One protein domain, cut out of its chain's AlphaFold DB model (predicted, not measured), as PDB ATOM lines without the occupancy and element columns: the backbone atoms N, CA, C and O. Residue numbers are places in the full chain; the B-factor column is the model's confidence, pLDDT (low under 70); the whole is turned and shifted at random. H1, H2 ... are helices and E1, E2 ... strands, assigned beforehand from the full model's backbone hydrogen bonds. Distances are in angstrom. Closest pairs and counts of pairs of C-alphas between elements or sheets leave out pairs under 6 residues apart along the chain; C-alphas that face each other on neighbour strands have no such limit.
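Overview. This is residues 4 to 95 of the 477 residues of the protein "Hypothetical protein" of Heterosigma akashiwo (UniProt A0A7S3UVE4). Four helices, steeply tilted to each other where they touch, make the body, with H1 in the middle: H2 packs across H1 on one side, the end of H4, residues 75 to 79, packs on H1 on another, and H3, near H1, meets H4 with its residues 56 to 57 alone, at residues 68 to 72 of H4. A small two-stranded hairpin, E1 and E2, follows directly on H4 at one end of the body. The printed part has 92 residues, with H1, H2, H3, H4, E1 and E2 in that order; it is mostly helix, and the sheet is antiparallel. It is compact, with a radius of gyration of the C-alphas of 13.8 A, and spans 36 by 32 by 28 A.

Arrangement. Start at H1, residues 4 to 14; it touches H2, residues 22 to 36, closest at C-alphas Val 8 and Ala 25, 5.9 A, at a steep tilt of 57 degrees, opposite ways. H3, residues 45 to 59, is near H1 and apart from H2. Look next at H4, residues 65 to 79: its residues 68 to 72 touch H3, closest at C-alphas Ala 56 and Leu 72, 6.6 A, at a steep tilt of 64 degrees. Its residues 75 to 79 touch H1, closest at C-alphas Leu 9 and Ile 79, 5.9 A, at a steep tilt of 61 degrees. E1, residues 80 to 83, and E2, residues 86 to 89, form an antiparallel hairpin; N 81 and O 88 are 2.8 A apart, within hydrogen-bond range. In H1, H2, H3 and H4 every O i to N i+4 pair is within hydrogen-bond range.

Along the chain. Find C-alpha 4 at (152.064, 154.481, 168.705), where H1 begins; it runs 15.4 A. H2 runs 20.7 A, H3 21.1 A and H4 21.3 A, to C-alpha 79 at (156.804, 142.163, 166.970). E1 runs 9.6 A; E2 runs 10.2 A and ends at C-alpha 89, (151.794, 141.714, 170.028).

Size, cuts and confidence. The C-alphas farthest apart, those of Arg 35 and Gly 84, are 37.1 A apart. Residues 34 to 40, of which 34 to 36 belong to H2, and residues 61 to 66 stand free. The printed part has no cut and no long link, and no printed residue is under 70 in pLDDT.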
ATOM      1  N   THR A   4     150.769 154.138 168.135       86.75
ATOM      2  CA  THR A   4     152.064 154.481 168.705       86.75
ATOM      3  C   THR A   4     152.778 153.261 169.292       86.75
ATOM      4  O   THR A   4     153.974 153.083 169.078       86.75
ATOM      5  N   PHE A   5     152.053 152.335 169.924       91.69
ATOM      6  CA  PHE A   5     152.647 151.122 170.484       91.69
ATOM      7  C   PHE A   5     153.257 150.213 169.409       91.69
ATOM      8  O   PHE A   5     154.387 149.748 169.567       91.69
ATOM      9  N   VAL A   6     152.544 149.975 168.302       91.81
ATOM     10  CA  VAL A   6     153.033 149.111 167.212       91.81
ATOM     11  C   VAL A   6     154.276 149.720 166.565       91.81
ATOM     12  O   VAL A   6     155.266 149.020 166.357       91.81
ATOM     13  N   ASN A   7     154.275 151.033 166.336       92.12
ATOM     14  CA  ASN A   7     155.434 151.735 165.786       92.12
ATOM     15  C   ASN A   7     156.649 151.679 166.727       92.12
ATOM     16  O   ASN A   7     157.772 151.506 166.259       92.12
ATOM     17  N   VAL A   8     156.452 151.725 168.050       94.50
ATOM     18  CA  VAL A   8     157.543 151.535 169.024       94.50
ATOM     19  C   VAL A   8     158.092 150.106 168.997       94.50
ATOM     20  O   VAL A   8     159.308 149.925 169.107       94.50
ATOM     21  N   LEU A   9     157.246 149.084 168.810       95.25
ATOM     22  CA  LEU A   9     157.720 147.708 168.608       95.25
ATOM     23  C   LEU A   9     158.567 147.592 167.339       95.25
ATOM     24  O   LEU A   9     159.617 146.955 167.376       95.25
ATOM     25  N   ILE A  10     158.146 148.240 166.249       94.75
ATOM     26  CA  ILE A  10     158.903 148.264 164.995       94.75
ATOM     27  C   ILE A  10     160.233 149.008 165.178       94.75
ATOM     28  O   ILE A  10     161.265 148.464 164.802       94.75
ATOM     29  N   CYS A  11     160.260 150.177 165.835       94.31
ATOM     30  CA  CYS A  11     161.513 150.850 166.211       94.31
ATOM     31  C   CYS A  11     162.444 149.882 166.938       94.31
ATOM     32  O   CYS A  11     163.592 149.691 166.547       94.31
ATOM     33  N   LYS A  12     161.940 149.250 168.000       94.75
ATOM     34  CA  LYS A  12     162.752 148.349 168.805       94.75
ATOM     35  C   LYS A  12     163.260 147.159 168.009       94.75
ATOM     36  O   LYS A  12     164.343 146.660 168.297       94.75
ATOM     37  N   ALA A  13     162.472 146.701 167.046       95.06
ATOM     38  CA  ALA A  13     162.921 145.663 166.161       95.06
ATOM     39  C   ALA A  13     164.086 146.167 165.288       95.06
ATOM     40  O   ALA A  13     165.114 145.526 165.193       95.06
ATOM     41  N   LEU A  14     163.983 147.341 164.681       93.62
ATOM     42  CA  LEU A  14     164.945 147.762 163.661       93.62
ATOM     43  C   LEU A  14     166.292 148.267 164.207       93.62
ATOM     44  O   LEU A  14     167.297 148.191 163.500       93.62
ATOM     45  N   PHE A  15     166.335 148.798 165.431       92.00
ATOM     46  CA  PHE A  15     167.551 149.390 166.000       92.00
ATOM     47  C   PHE A  15     168.363 148.407 166.848       92.00
ATOM     48  O   PHE A  15     167.817 147.585 167.583       92.00
ATOM     49  N   ASP A  16     169.690 148.570 166.822       90.19
ATOM     50  CA  ASP A  16     170.582 147.882 167.757       90.19
ATOM     51  C   ASP A  16     170.168 148.214 169.212       90.19
ATOM     52  O   ASP A  16     169.921 149.381 169.524       90.19
ATOM     53  N   PRO A  17     170.108 147.246 170.143       89.12
ATOM     54  CA  PRO A  17     169.733 147.459 171.537       89.12
ATOM     55  C   PRO A  17     170.604 148.461 172.276       89.12
ATOM     56  O   PRO A  17     170.157 149.005 173.282       89.12
ATOM     57  N   ASN A  18     171.842 148.667 171.828       90.62
ATOM     58  CA  ASN A  18     172.735 149.666 172.403       90.62
ATOM     59  C   ASN A  18     172.410 151.081 171.903       90.62
ATOM     60  O   ASN A  18     172.818 152.056 172.528       90.62
ATOM     61  N   GLU A  19     171.697 151.199 170.782       90.19
ATOM     62  CA  GLU A  19     171.255 152.471 170.202       90.19
ATOM     63  C   GLU A  19     169.772 152.756 170.473       90.19
ATOM     64  O   GLU A  19     169.342 153.908 170.399       90.19
ATOM     65  N   PHE A  20     168.996 151.727 170.815       92.31
ATOM     66  CA  PHE A  20     167.578 151.841 171.112       92.31
ATOM     67  C   PHE A  20     167.322 152.403 172.518       92.31
ATOM     68  O   PHE A  20     167.694 151.813 173.534       92.31
ATOM     69  N   SER A  21     166.576 153.505 172.570       94.19
ATOM     70  CA  SER A  21     166.012 154.087 173.787       94.19
ATOM     71  C   SER A  21     164.491 154.074 173.679       94.19
ATOM     72  O   SER A  21     163.926 154.557 172.697       94.19
ATOM     73  N   ILE A  22     163.820 153.500 174.682       91.94
ATOM     74  CA  ILE A  22     162.356 153.399 174.686       91.94
ATOM     75  C   ILE A  22     161.705 154.785 174.744       91.94
ATOM     76  O   ILE A  22     160.737 155.019 174.029       91.94
ATOM     77  N   ASP A  23     162.270 155.706 175.526       92.25
ATOM     78  CA  ASP A  23     161.738 157.060 175.693       92.25
ATOM     79  C   ASP A  23     161.898 157.874 174.404       92.25
ATOM     80  O   ASP A  23     160.960 158.548 173.975       92.25
ATOM     81  N   ASP A  24     163.047 157.743 173.727       92.25
ATOM     82  CA  ASP A  24     163.280 158.399 172.436       92.25
ATOM     83  C   ASP A  24     162.369 157.824 171.348       92.25
ATOM     84  O   ASP A  24     161.838 158.574 170.531       92.25
ATOM     85  N   ALA A  25     162.146 156.505 171.352       92.81
ATOM     86  CA  ALA A  25     161.242 155.855 170.411       92.81
ATOM     87  C   ALA A  25     159.792 156.311 170.611       92.81
ATOM     88  O   ALA A  25     159.140 156.660 169.631       92.81
ATOM     89  N   TRP A  26     159.299 156.361 171.853       93.81
ATOM     90  CA  TRP A  26     157.962 156.885 172.149       93.81
ATOM     91  C   TRP A  26     157.817 158.335 171.719       93.81
ATOM     92  O   TRP A  26     156.854 158.674 171.039       93.81
ATOM     93  N   LYS A  27     158.792 159.178 172.069       92.75
ATOM     94  CA  LYS A  27     158.780 160.588 171.695       92.75
ATOM     95  C   LYS A  27     158.767 160.768 170.177       92.75
ATOM     96  O   LYS A  27     157.948 161.524 169.670       92.75
ATOM     97  N   ALA A  28     159.633 160.062 169.453       91.44
ATOM     98  CA  ALA A  28     159.706 160.151 167.997       91.44
ATOM     99  C   ALA A  28     158.414 159.670 167.322       91.44
ATOM    100  O   ALA A  28     157.937 160.307 166.386       91.44
ATOM    101  N   VAL A  29     157.839 158.570 167.812       92.19
ATOM    102  CA  VAL A  29     156.589 158.011 167.288       92.19
ATOM    103  C   VAL A  29     155.401 158.926 167.578       92.19
ATOM    104  O   VAL A  29     154.561 159.101 166.702       92.19
ATOM    105  N   GLU A  30     155.328 159.529 168.765       91.19
ATOM    106  CA  GLU A  30     154.276 160.492 169.106       91.19
ATOM    107  C   GLU A  30     154.396 161.764 168.258       91.19
ATOM    108  O   GLU A  30     153.412 162.230 167.694       91.19
ATOM    109  N   GLU A  31     155.606 162.308 168.101       91.75
ATOM    110  CA  GLU A  31     155.848 163.482 167.254       91.75
ATOM    111  C   GLU A  31     155.482 163.234 165.783       91.75
ATOM    112  O   GLU A  31     155.020 164.151 165.103       91.75
ATOM    113  N   ASP A  32     155.691 162.018 165.277       88.19
ATOM    114  CA  ASP A  32     155.240 161.618 163.941       88.19
ATOM    115  C   ASP A  32     153.736 161.425 163.874       88.19
ATOM    116  O   ASP A  32     153.090 161.979 162.985       88.19
ATOM    117  N   TRP A  33     153.156 160.740 164.855       89.56
ATOM    118  CA  TRP A  33     151.716 160.562 164.932       89.56
ATOM    119  C   TRP A  33     150.982 161.906 164.927       89.56
ATOM    120  O   TRP A  33     150.087 162.114 164.112       89.56
ATOM    121  N   GLN A  34     151.414 162.875 165.734       90.44
ATOM    122  CA  GLN A  34     150.843 164.228 165.748       90.44
ATOM    123  C   GLN A  34     150.988 164.957 164.402       90.44
ATOM    124  O   GLN A  34     150.153 165.784 164.038       90.44
ATOM    125  N   ARG A  35     152.045 164.660 163.640       87.56
ATOM    126  CA  ARG A  35     152.318 165.280 162.336       87.56
ATOM    127  C   ARG A  35     151.483 164.669 161.209       87.56
ATOM    128  O   ARG A  35     151.076 165.394 160.305       87.56
ATOM    129  N   GLU A  36     151.286 163.353 161.243       86.44
ATOM    130  CA  GLU A  36     150.792 162.548 160.114       86.44
ATOM    131  C   GLU A  36     149.372 162.013 160.319       86.44
ATOM    132  O   GLU A  36     148.705 161.675 159.346       86.44
ATOM    133  N   SER A  37     148.853 162.022 161.548       87.19
ATOM    134  CA  SER A  37     147.443 161.714 161.823       87.19
ATOM    135  C   SER A  37     146.474 162.742 161.244       87.19
ATOM    136  O   SER A  37     145.287 162.468 161.130       87.19
ATOM    137  N   HIS A  38     146.946 163.953 160.924       88.12
ATOM    138  CA  HIS A  38     146.094 165.069 160.503       88.12
ATOM    139  C   HIS A  38     144.924 165.346 161.472       88.12
ATOM    140  O   HIS A  38     143.870 165.829 161.057       88.12
ATOM    141  N   GLY A  39     145.132 165.082 162.769       88.88
ATOM    142  CA  GLY A  39     144.123 165.251 163.817       88.88
ATOM    143  C   GLY A  39     143.224 164.033 164.037       88.88
ATOM    144  O   GLY A  39     142.259 164.138 164.790       88.88
ATOM    145  N   GLU A  40     143.506 162.897 163.397       87.81
ATOM    146  CA  GLU A  40     142.823 161.636 163.680       87.81
ATOM    147  C   GLU A  40     143.404 160.956 164.930       87.81
ATOM    148  O   GLU A  40     144.611 160.810 165.093       87.81
ATOM    149  N   ASP A  41     142.531 160.481 165.818       85.94
ATOM    150  CA  ASP A  41     142.949 159.765 167.033       85.94
ATOM    151  C   ASP A  41     143.282 158.283 166.771       85.94
ATOM    152  O   ASP A  41     143.656 157.538 167.682       85.94
ATOM    153  N   TRP A  42     143.109 157.811 165.534       86.75
ATOM    154  CA  TRP A  42     143.290 156.416 165.148       86.75
ATOM    155  C   TRP A  42     143.854 156.291 163.728       86.75
ATOM    156  O   TRP A  42     143.675 157.174 162.904       86.75
ATOM    157  N   MET A  43     144.537 155.178 163.449       86.62
ATOM    158  CA  MET A  43     145.029 154.800 162.117       86.62
ATOM    159  C   MET A  43     144.254 153.562 161.669       86.62
ATOM    160  O   MET A  43     144.158 152.601 162.441       86.62
ATOM    161  N   ASP A  44     143.681 153.562 160.462       89.00
ATOM    162  CA  ASP A  44     143.095 152.323 159.935       89.00
ATOM    163  C   ASP A  44     144.183 151.290 159.619       89.00
ATOM    164  O   ASP A  44     145.387 151.544 159.535       89.00
ATOM    165  N   GLU A  45     143.712 150.069 159.404       88.31
ATOM    166  CA  GLU A  45     144.529 148.957 158.955       88.31
ATOM    167  C   GLU A  45     145.244 149.236 157.619       88.31
ATOM    168  O   GLU A  45     146.338 148.717 157.402       88.31
ATOM    169  N   ALA A  46     144.658 150.033 156.718       90.06
ATOM    170  CA  ALA A  46     145.245 150.310 155.408       90.06
ATOM    171  C   ALA A  46     146.492 151.197 155.533       90.06
ATOM    172  O   ALA A  46     147.536 150.851 154.986       90.06
ATOM    173  N   HIS A  47     146.415 152.270 156.317       87.38
ATOM    174  CA  HIS A  47     147.529 153.155 156.633       87.38
ATOM    175  C   HIS A  47     148.601 152.439 157.457       87.38
ATOM    176  O   HIS A  47     149.787 152.640 157.211       87.38
ATOM    177  N   LEU A  48     148.214 151.548 158.380       88.50
ATOM    178  CA  LEU A  48     149.186 150.723 159.100       88.50
ATOM    179  C   LEU A  48     149.950 149.795 158.146       88.50
ATOM    180  O   LEU A  48     151.168 149.673 158.253       88.50
ATOM    181  N   LYS A  49     149.255 149.148 157.203       89.81
ATOM    182  CA  LYS A  49     149.891 148.293 156.188       89.81
ATOM    183  C   LYS A  49     150.811 149.093 155.278       89.81
ATOM    184  O   LYS A  49     151.955 148.686 155.100       89.81
ATOM    185  N   ASP A  50     150.329 150.213 154.739       91.62
ATOM    186  CA  ASP A  50     151.131 151.110 153.902       91.62
ATOM    187  C   ASP A  50     152.384 151.564 154.677       91.62
ATOM    188  O   ASP A  50     153.487 151.513 154.135       91.62
ATOM    189  N   SER A  51     152.245 151.849 155.978       90.44
ATOM    190  CA  SER A  51     153.374 152.175 156.845       90.44
ATOM    191  C   SER A  51     154.390 151.018 156.956       90.44
ATOM    192  O   SER A  51     155.587 151.159 156.700       90.44
ATOM    193  N   VAL A  52     153.934 149.803 157.254       91.69
ATOM    194  CA  VAL A  52     154.837 148.642 157.353       91.69
ATOM    195  C   VAL A  52     155.569 148.358 156.030       91.69
ATOM    196  O   VAL A  52     156.755 148.019 156.053       91.69
ATOM    197  N   PHE A  53     154.907 148.518 154.881       93.19
ATOM    198  CA  PHE A  53     155.534 148.319 153.570       93.19
ATOM    199  C   PHE A  53     156.577 149.388 153.243       93.19
ATOM    200  O   PHE A  53     157.670 149.063 152.791       93.19
ATOM    201  N   GLU A  54     156.297 150.652 153.527       92.19
ATOM    202  CA  GLU A  54     157.276 151.726 153.344       92.19
ATOM    203  C   GLU A  54     158.504 151.558 154.271       92.19
ATOM    204  O   GLU A  54     159.631 151.874 153.882       92.19
ATOM    205  N   ILE A  55     158.331 151.001 155.476       91.56
ATOM    206  CA  ILE A  55     159.456 150.607 156.341       91.56
ATOM    207  C   ILE A  55     160.276 149.494 155.681       91.56
ATOM    208  O   ILE A  55     161.506 149.562 155.674       91.56
ATOM    209  N   ALA A  56     159.621 148.487 155.104       93.19
ATOM    210  CA  ALA A  56     160.313 147.431 154.374       93.19
ATOM    211  C   ALA A  56     161.068 147.968 153.152       93.19
ATOM    212  O   ALA A  56     162.202 147.545 152.925       93.19
ATOM    213  N   ASP A  57     160.511 148.944 152.431       92.88
ATOM    214  CA  ASP A  57     161.183 149.617 151.310       92.88
ATOM    215  C   ASP A  57     162.466 150.340 151.753       92.88
ATOM    216  O   ASP A  57     163.430 150.425 150.993       92.88
ATOM    217  N   LEU A  58     162.500 150.861 152.984       92.44
ATOM    218  CA  LEU A  58     163.655 151.584 153.522       92.44
ATOM    219  C   LEU A  58     164.758 150.663 154.069       92.44
ATOM    220  O   LEU A  58     165.941 151.020 154.030       92.44
ATOM    221  N   TRP A  59     164.371 149.521 154.639       92.88
ATOM    222  CA  TRP A  59     165.271 148.621 155.368       92.88
ATOM    223  C   TRP A  59     165.690 147.378 154.580       92.88
ATOM    224  O   TRP A  59     166.634 146.702 154.983       92.88
ATOM    225  N   THR A  60     165.040 147.090 153.452       92.69
ATOM    226  CA  THR A  60     165.458 146.014 152.549       92.69
ATOM    227  C   THR A  60     166.445 146.569 151.523       92.69
ATOM    228  O   THR A  60     166.060 147.294 150.611       92.69
ATOM    229  N   ASP A  61     167.726 146.212 151.640       89.12
ATOM    230  CA  ASP A  61     168.761 146.692 150.707       89.12
ATOM    231  C   ASP A  61     168.686 146.011 149.319       89.12
ATOM    232  O   ASP A  61     169.195 146.538 148.326       89.12
ATOM    233  N   ALA A  62     168.044 144.841 149.229       90.94
ATOM    234  CA  ALA A  62     167.908 144.068 147.997       90.94
ATOM    235  C   ALA A  62     166.566 144.316 147.288       90.94
ATOM    236  O   ALA A  62     165.513 144.429 147.908       90.94
ATOM    237  N   VAL A  63     166.595 144.326 145.951       87.19
ATOM    238  CA  VAL A  63     165.401 144.516 145.095       87.19
ATOM    239  C   VAL A  63     164.618 143.202 144.908       87.19
ATOM    240  O   VAL A  63     163.549 143.172 144.301       87.19
ATOM    241  N   GLU A  64     165.150 142.086 145.403       93.56
ATOM    242  CA  GLU A  64     164.548 140.770 145.230       93.56
ATOM    243  C   GLU A  64     163.314 140.596 146.119       93.56
ATOM    244  O   GLU A  64     163.337 140.844 147.325       93.56
ATOM    245  N   VAL A  65     162.244 140.057 145.532       94.25
ATOM    246  CA  VAL A  65     160.987 139.774 146.244       94.25
ATOM    247  C   VAL A  65     161.217 138.869 147.460       94.25
ATOM    248  O   VAL A  65     160.584 139.054 148.495       94.25
ATOM    249  N   SER A  66     162.140 137.909 147.367       94.25
ATOM    250  CA  SER A  66     162.480 137.015 148.477       94.25
ATOM    251  C   SER A  66     163.102 137.745 149.664       94.25
ATOM    252  O   SER A  66     162.789 137.395 150.800       94.25
ATOM    253  N   ALA A  67     163.945 138.753 149.417       92.25
ATOM    254  CA  ALA A  67     164.546 139.558 150.475       92.25
ATOM    255  C   ALA A  67     163.479 140.406 151.178       92.25
ATOM    256  O   ALA A  67     163.401 140.411 152.402       92.25
ATOM    257  N   TYR A  68     162.584 141.016 150.399       94.50
ATOM    258  CA  TYR A  68     161.477 141.822 150.911       94.50
ATOM    259  C   TYR A  68     160.487 141.012 151.764       94.50
ATOM    260  O   TYR A  68     160.142 141.385 152.885       94.50
ATOM    261  N   VAL A  69     160.059 139.848 151.260       95.19
ATOM    262  CA  VAL A  69     159.177 138.928 151.998       95.19
ATOM    263  C   VAL A  69     159.889 138.352 153.223       95.19
ATOM    264  O   VAL A  69     159.259 138.179 154.267       95.19
ATOM    265  N   GLY A  70     161.189 138.065 153.111       95.38
ATOM    266  CA  GLY A  70     162.029 137.638 154.228       95.38
ATOM    267  C   GLY A  70     162.026 138.668 155.353       95.38
ATOM    268  O   GLY A  70     161.650 138.331 156.473       95.38
ATOM    269  N   PHE A  71     162.324 139.927 155.022       95.19
ATOM    270  CA  PHE A  71     162.318 141.044 155.962       95.19
ATOM    271  C   PHE A  71     160.960 141.215 156.650       95.19
ATOM    272  O   PHE A  71     160.888 141.242 157.877       95.19
ATOM    273  N   LEU A  72     159.863 141.267 155.886       95.88
ATOM    274  CA  LEU A  72     158.519 141.427 156.452       95.88
ATOM    275  C   LEU A  72     158.141 140.280 157.395       95.88
ATOM    276  O   LEU A  72     157.539 140.509 158.444       95.88
ATOM    277  N   ARG A  73     158.500 139.043 157.035       95.62
ATOM    278  CA  ARG A  73     158.239 137.867 157.870       95.62
ATOM    279  C   ARG A  73     159.033 137.923 159.172       95.62
ATOM    280  O   ARG A  73     158.464 137.641 160.222       95.62
ATOM    281  N   GLU A  74     160.310 138.279 159.108       95.00
ATOM    282  CA  GLU A  74     161.156 138.428 160.296       95.00
ATOM    283  C   GLU A  74     160.647 139.558 161.197       95.00
ATOM    284  O   GLU A  74     160.482 139.359 162.399       95.00
ATOM    285  N   LEU A  75     160.299 140.712 160.617       95.31
ATOM    286  CA  LEU A  75     159.748 141.839 161.365       95.31
ATOM    287  C   LEU A  75     158.459 141.434 162.089       95.31
ATOM    288  O   LEU A  75     158.328 141.666 163.291       95.31
ATOM    289  N   TYR A  76     157.540 140.765 161.384       94.94
ATOM    290  CA  TYR A  76     156.293 140.256 161.957       94.94
ATOM    291  C   TYR A  76     156.536 139.285 163.120       94.94
ATOM    292  O   TYR A  76     155.904 139.413 164.170       94.94
ATOM    293  N   GLN A  77     157.467 138.340 162.964       94.38
ATOM    294  CA  GLN A  77     157.819 137.364 164.003       94.38
ATOM    295  C   GLN A  77     158.481 137.999 165.229       94.38
ATOM    296  O   GLN A  77     158.375 137.460 166.326       94.38
ATOM    297  N   CYS A  78     159.151 139.138 165.071       95.12
ATOM    298  CA  CYS A  78     159.769 139.834 166.195       95.12
ATOM    299  C   CYS A  78     158.772 140.682 166.987       95.12
ATOM    300  O   CYS A  78     158.870 140.763 168.215       95.12
ATOM    301  N   ILE A  79     157.797 141.299 166.313       95.38
ATOM    302  CA  ILE A  79     156.804 142.163 166.970       95.38
ATOM    303  C   ILE A  79     155.536 141.414 167.398       95.38
ATOM    304  O   ILE A  79     154.716 141.980 168.120       95.38
ATOM    305  N   THR A  80     155.373 140.148 167.006       95.69
ATOM    306  CA  THR A  80     154.245 139.296 167.413       95.69
ATOM    307  C   THR A  80     154.697 137.941 167.955       95.69
ATOM    308  O   THR A  80     155.805 137.488 167.693       95.69
ATOM    309  N   HIS A  81     153.834 137.269 168.713       93.81
ATOM    310  CA  HIS A  81     154.027 135.898 169.172       93.81
ATOM    311  C   HIS A  81     152.727 135.091 169.031       93.81
ATOM    312  O   HIS A  81     151.633 135.646 169.186       93.81
ATOM    313  N   PRO A  82     152.811 133.783 168.733       94.19
ATOM    314  CA  PRO A  82     151.634 132.936 168.596       94.19
ATOM    315  C   PRO A  82     151.005 132.630 169.964       94.19
ATOM    316  O   PRO A  82     151.689 132.261 170.918       94.19
ATOM    317  N   VAL A  83     149.679 132.738 170.039       93.62
ATOM    318  CA  VAL A  83     148.834 132.382 171.184       93.62
ATOM    319  C   VAL A  83     147.640 131.582 170.656       93.62
ATOM    320  O   VAL A  83     146.620 132.140 170.242       93.62
ATOM    321  N   GLY A  84     147.787 130.254 170.634       94.00
ATOM    322  CA  GLY A  84     146.858 129.359 169.935       94.00
ATOM    323  C   GLY A  84     146.911 129.593 168.422       94.00
ATOM    324  O   GLY A  84     147.997 129.687 167.857       94.00
ATOM    325  N   ASP A  85     145.746 129.759 167.792       92.50
ATOM    326  CA  ASP A  85     145.620 130.040 166.349       92.50
ATOM    327  C   ASP A  85     145.725 131.537 166.006       92.50
ATOM    328  O   ASP A  85     145.495 131.955 164.870       92.50
ATOM    329  N   LYS A  86     146.020 132.382 166.999       92.00
ATOM    330  CA  LYS A  86     146.104 133.839 166.851       92.00
ATOM    331  C   LYS A  86     147.517 134.321 167.133       92.00
ATOM    332  O   LYS A  86     148.265 133.676 167.855       92.00
ATOM    333  N   HIS A  87     147.856 135.488 166.603       91.38
ATOM    334  CA  HIS A  87     149.073 136.200 166.980       91.38
ATOM    335  C   HIS A  87     148.717 137.366 167.899       91.38
ATOM    336  O   HIS A  87     147.698 138.033 167.707       91.38
ATOM    337  N   GLN A  88     149.544 137.584 168.914       92.00
ATOM    338  CA  GLN A  88     149.452 138.714 169.828       92.00
ATOM    339  C   GLN A  88     150.728 139.541 169.745       92.00
ATOM    340  O   GLN A  88     151.798 139.017 169.447       92.00
ATOM    341  N   TRP A  89     150.627 140.840 170.007       94.19
ATOM    342  CA  TRP A  89     151.794 141.714 170.028       94.19
ATOM    343  C   TRP A  89     152.755 141.312 171.137       94.19
ATOM    344  O   TRP A  89     152.352 141.019 172.263       94.19
ATOM    345  N   THR A  90     154.038 141.294 170.812       93.31
ATOM    346  CA  THR A  90     155.103 141.016 171.766       93.31
ATOM    347  C   THR A  90     155.246 142.191 172.731       93.31
ATOM    348  O   THR A  90     155.095 143.353 172.359       93.31
ATOM    349  N   GLU A  91     155.538 141.908 174.001       91.00
ATOM    350  CA  GLU A  91     155.878 142.965 174.952       91.00
ATOM    351  C   GLU A  91     157.133 143.701 174.474       91.00
ATOM    352  O   GLU A  91     158.108 143.049 174.100       91.00
ATOM    353  N   VAL A  92     157.166 145.038 174.571       89.88
ATOM    354  CA  VAL A  92     158.312 145.842 174.103       89.88
ATOM    355  C   VAL A  92     159.623 145.261 174.616       89.88
ATOM    356  O   VAL A  92     160.536 145.040 173.839       89.88
ATOM    357  N   ARG A  93     159.737 144.895 175.899       88.62
ATOM    358  CA  ARG A  93     160.972 144.314 176.469       88.62
ATOM    359  C   ARG A  93     161.448 143.017 175.795       88.62
ATOM    360  O   ARG A  93     162.655 142.807 175.758       88.62
ATOM    361  N   SER A  94     160.534 142.224 175.252       88.56
ATOM    362  CA  SER A  94     160.786 140.906 174.664       88.56
ATOM    363  C   SER A  94     161.068 140.964 173.163       88.56
ATOM    364  O   SER A  94     161.495 139.964 172.598       88.56
ATOM    365  N   VAL A  95     160.860 142.119 172.520       90.06
ATOM    366  CA  VAL A  95     161.278 142.326 171.131       90.06
ATOM    367  C   VAL A  95     162.801 142.298 171.068       90.06
ATOM    368  O   VAL A  95     163.482 143.039 171.780       90.06
TER     369      VAL A  95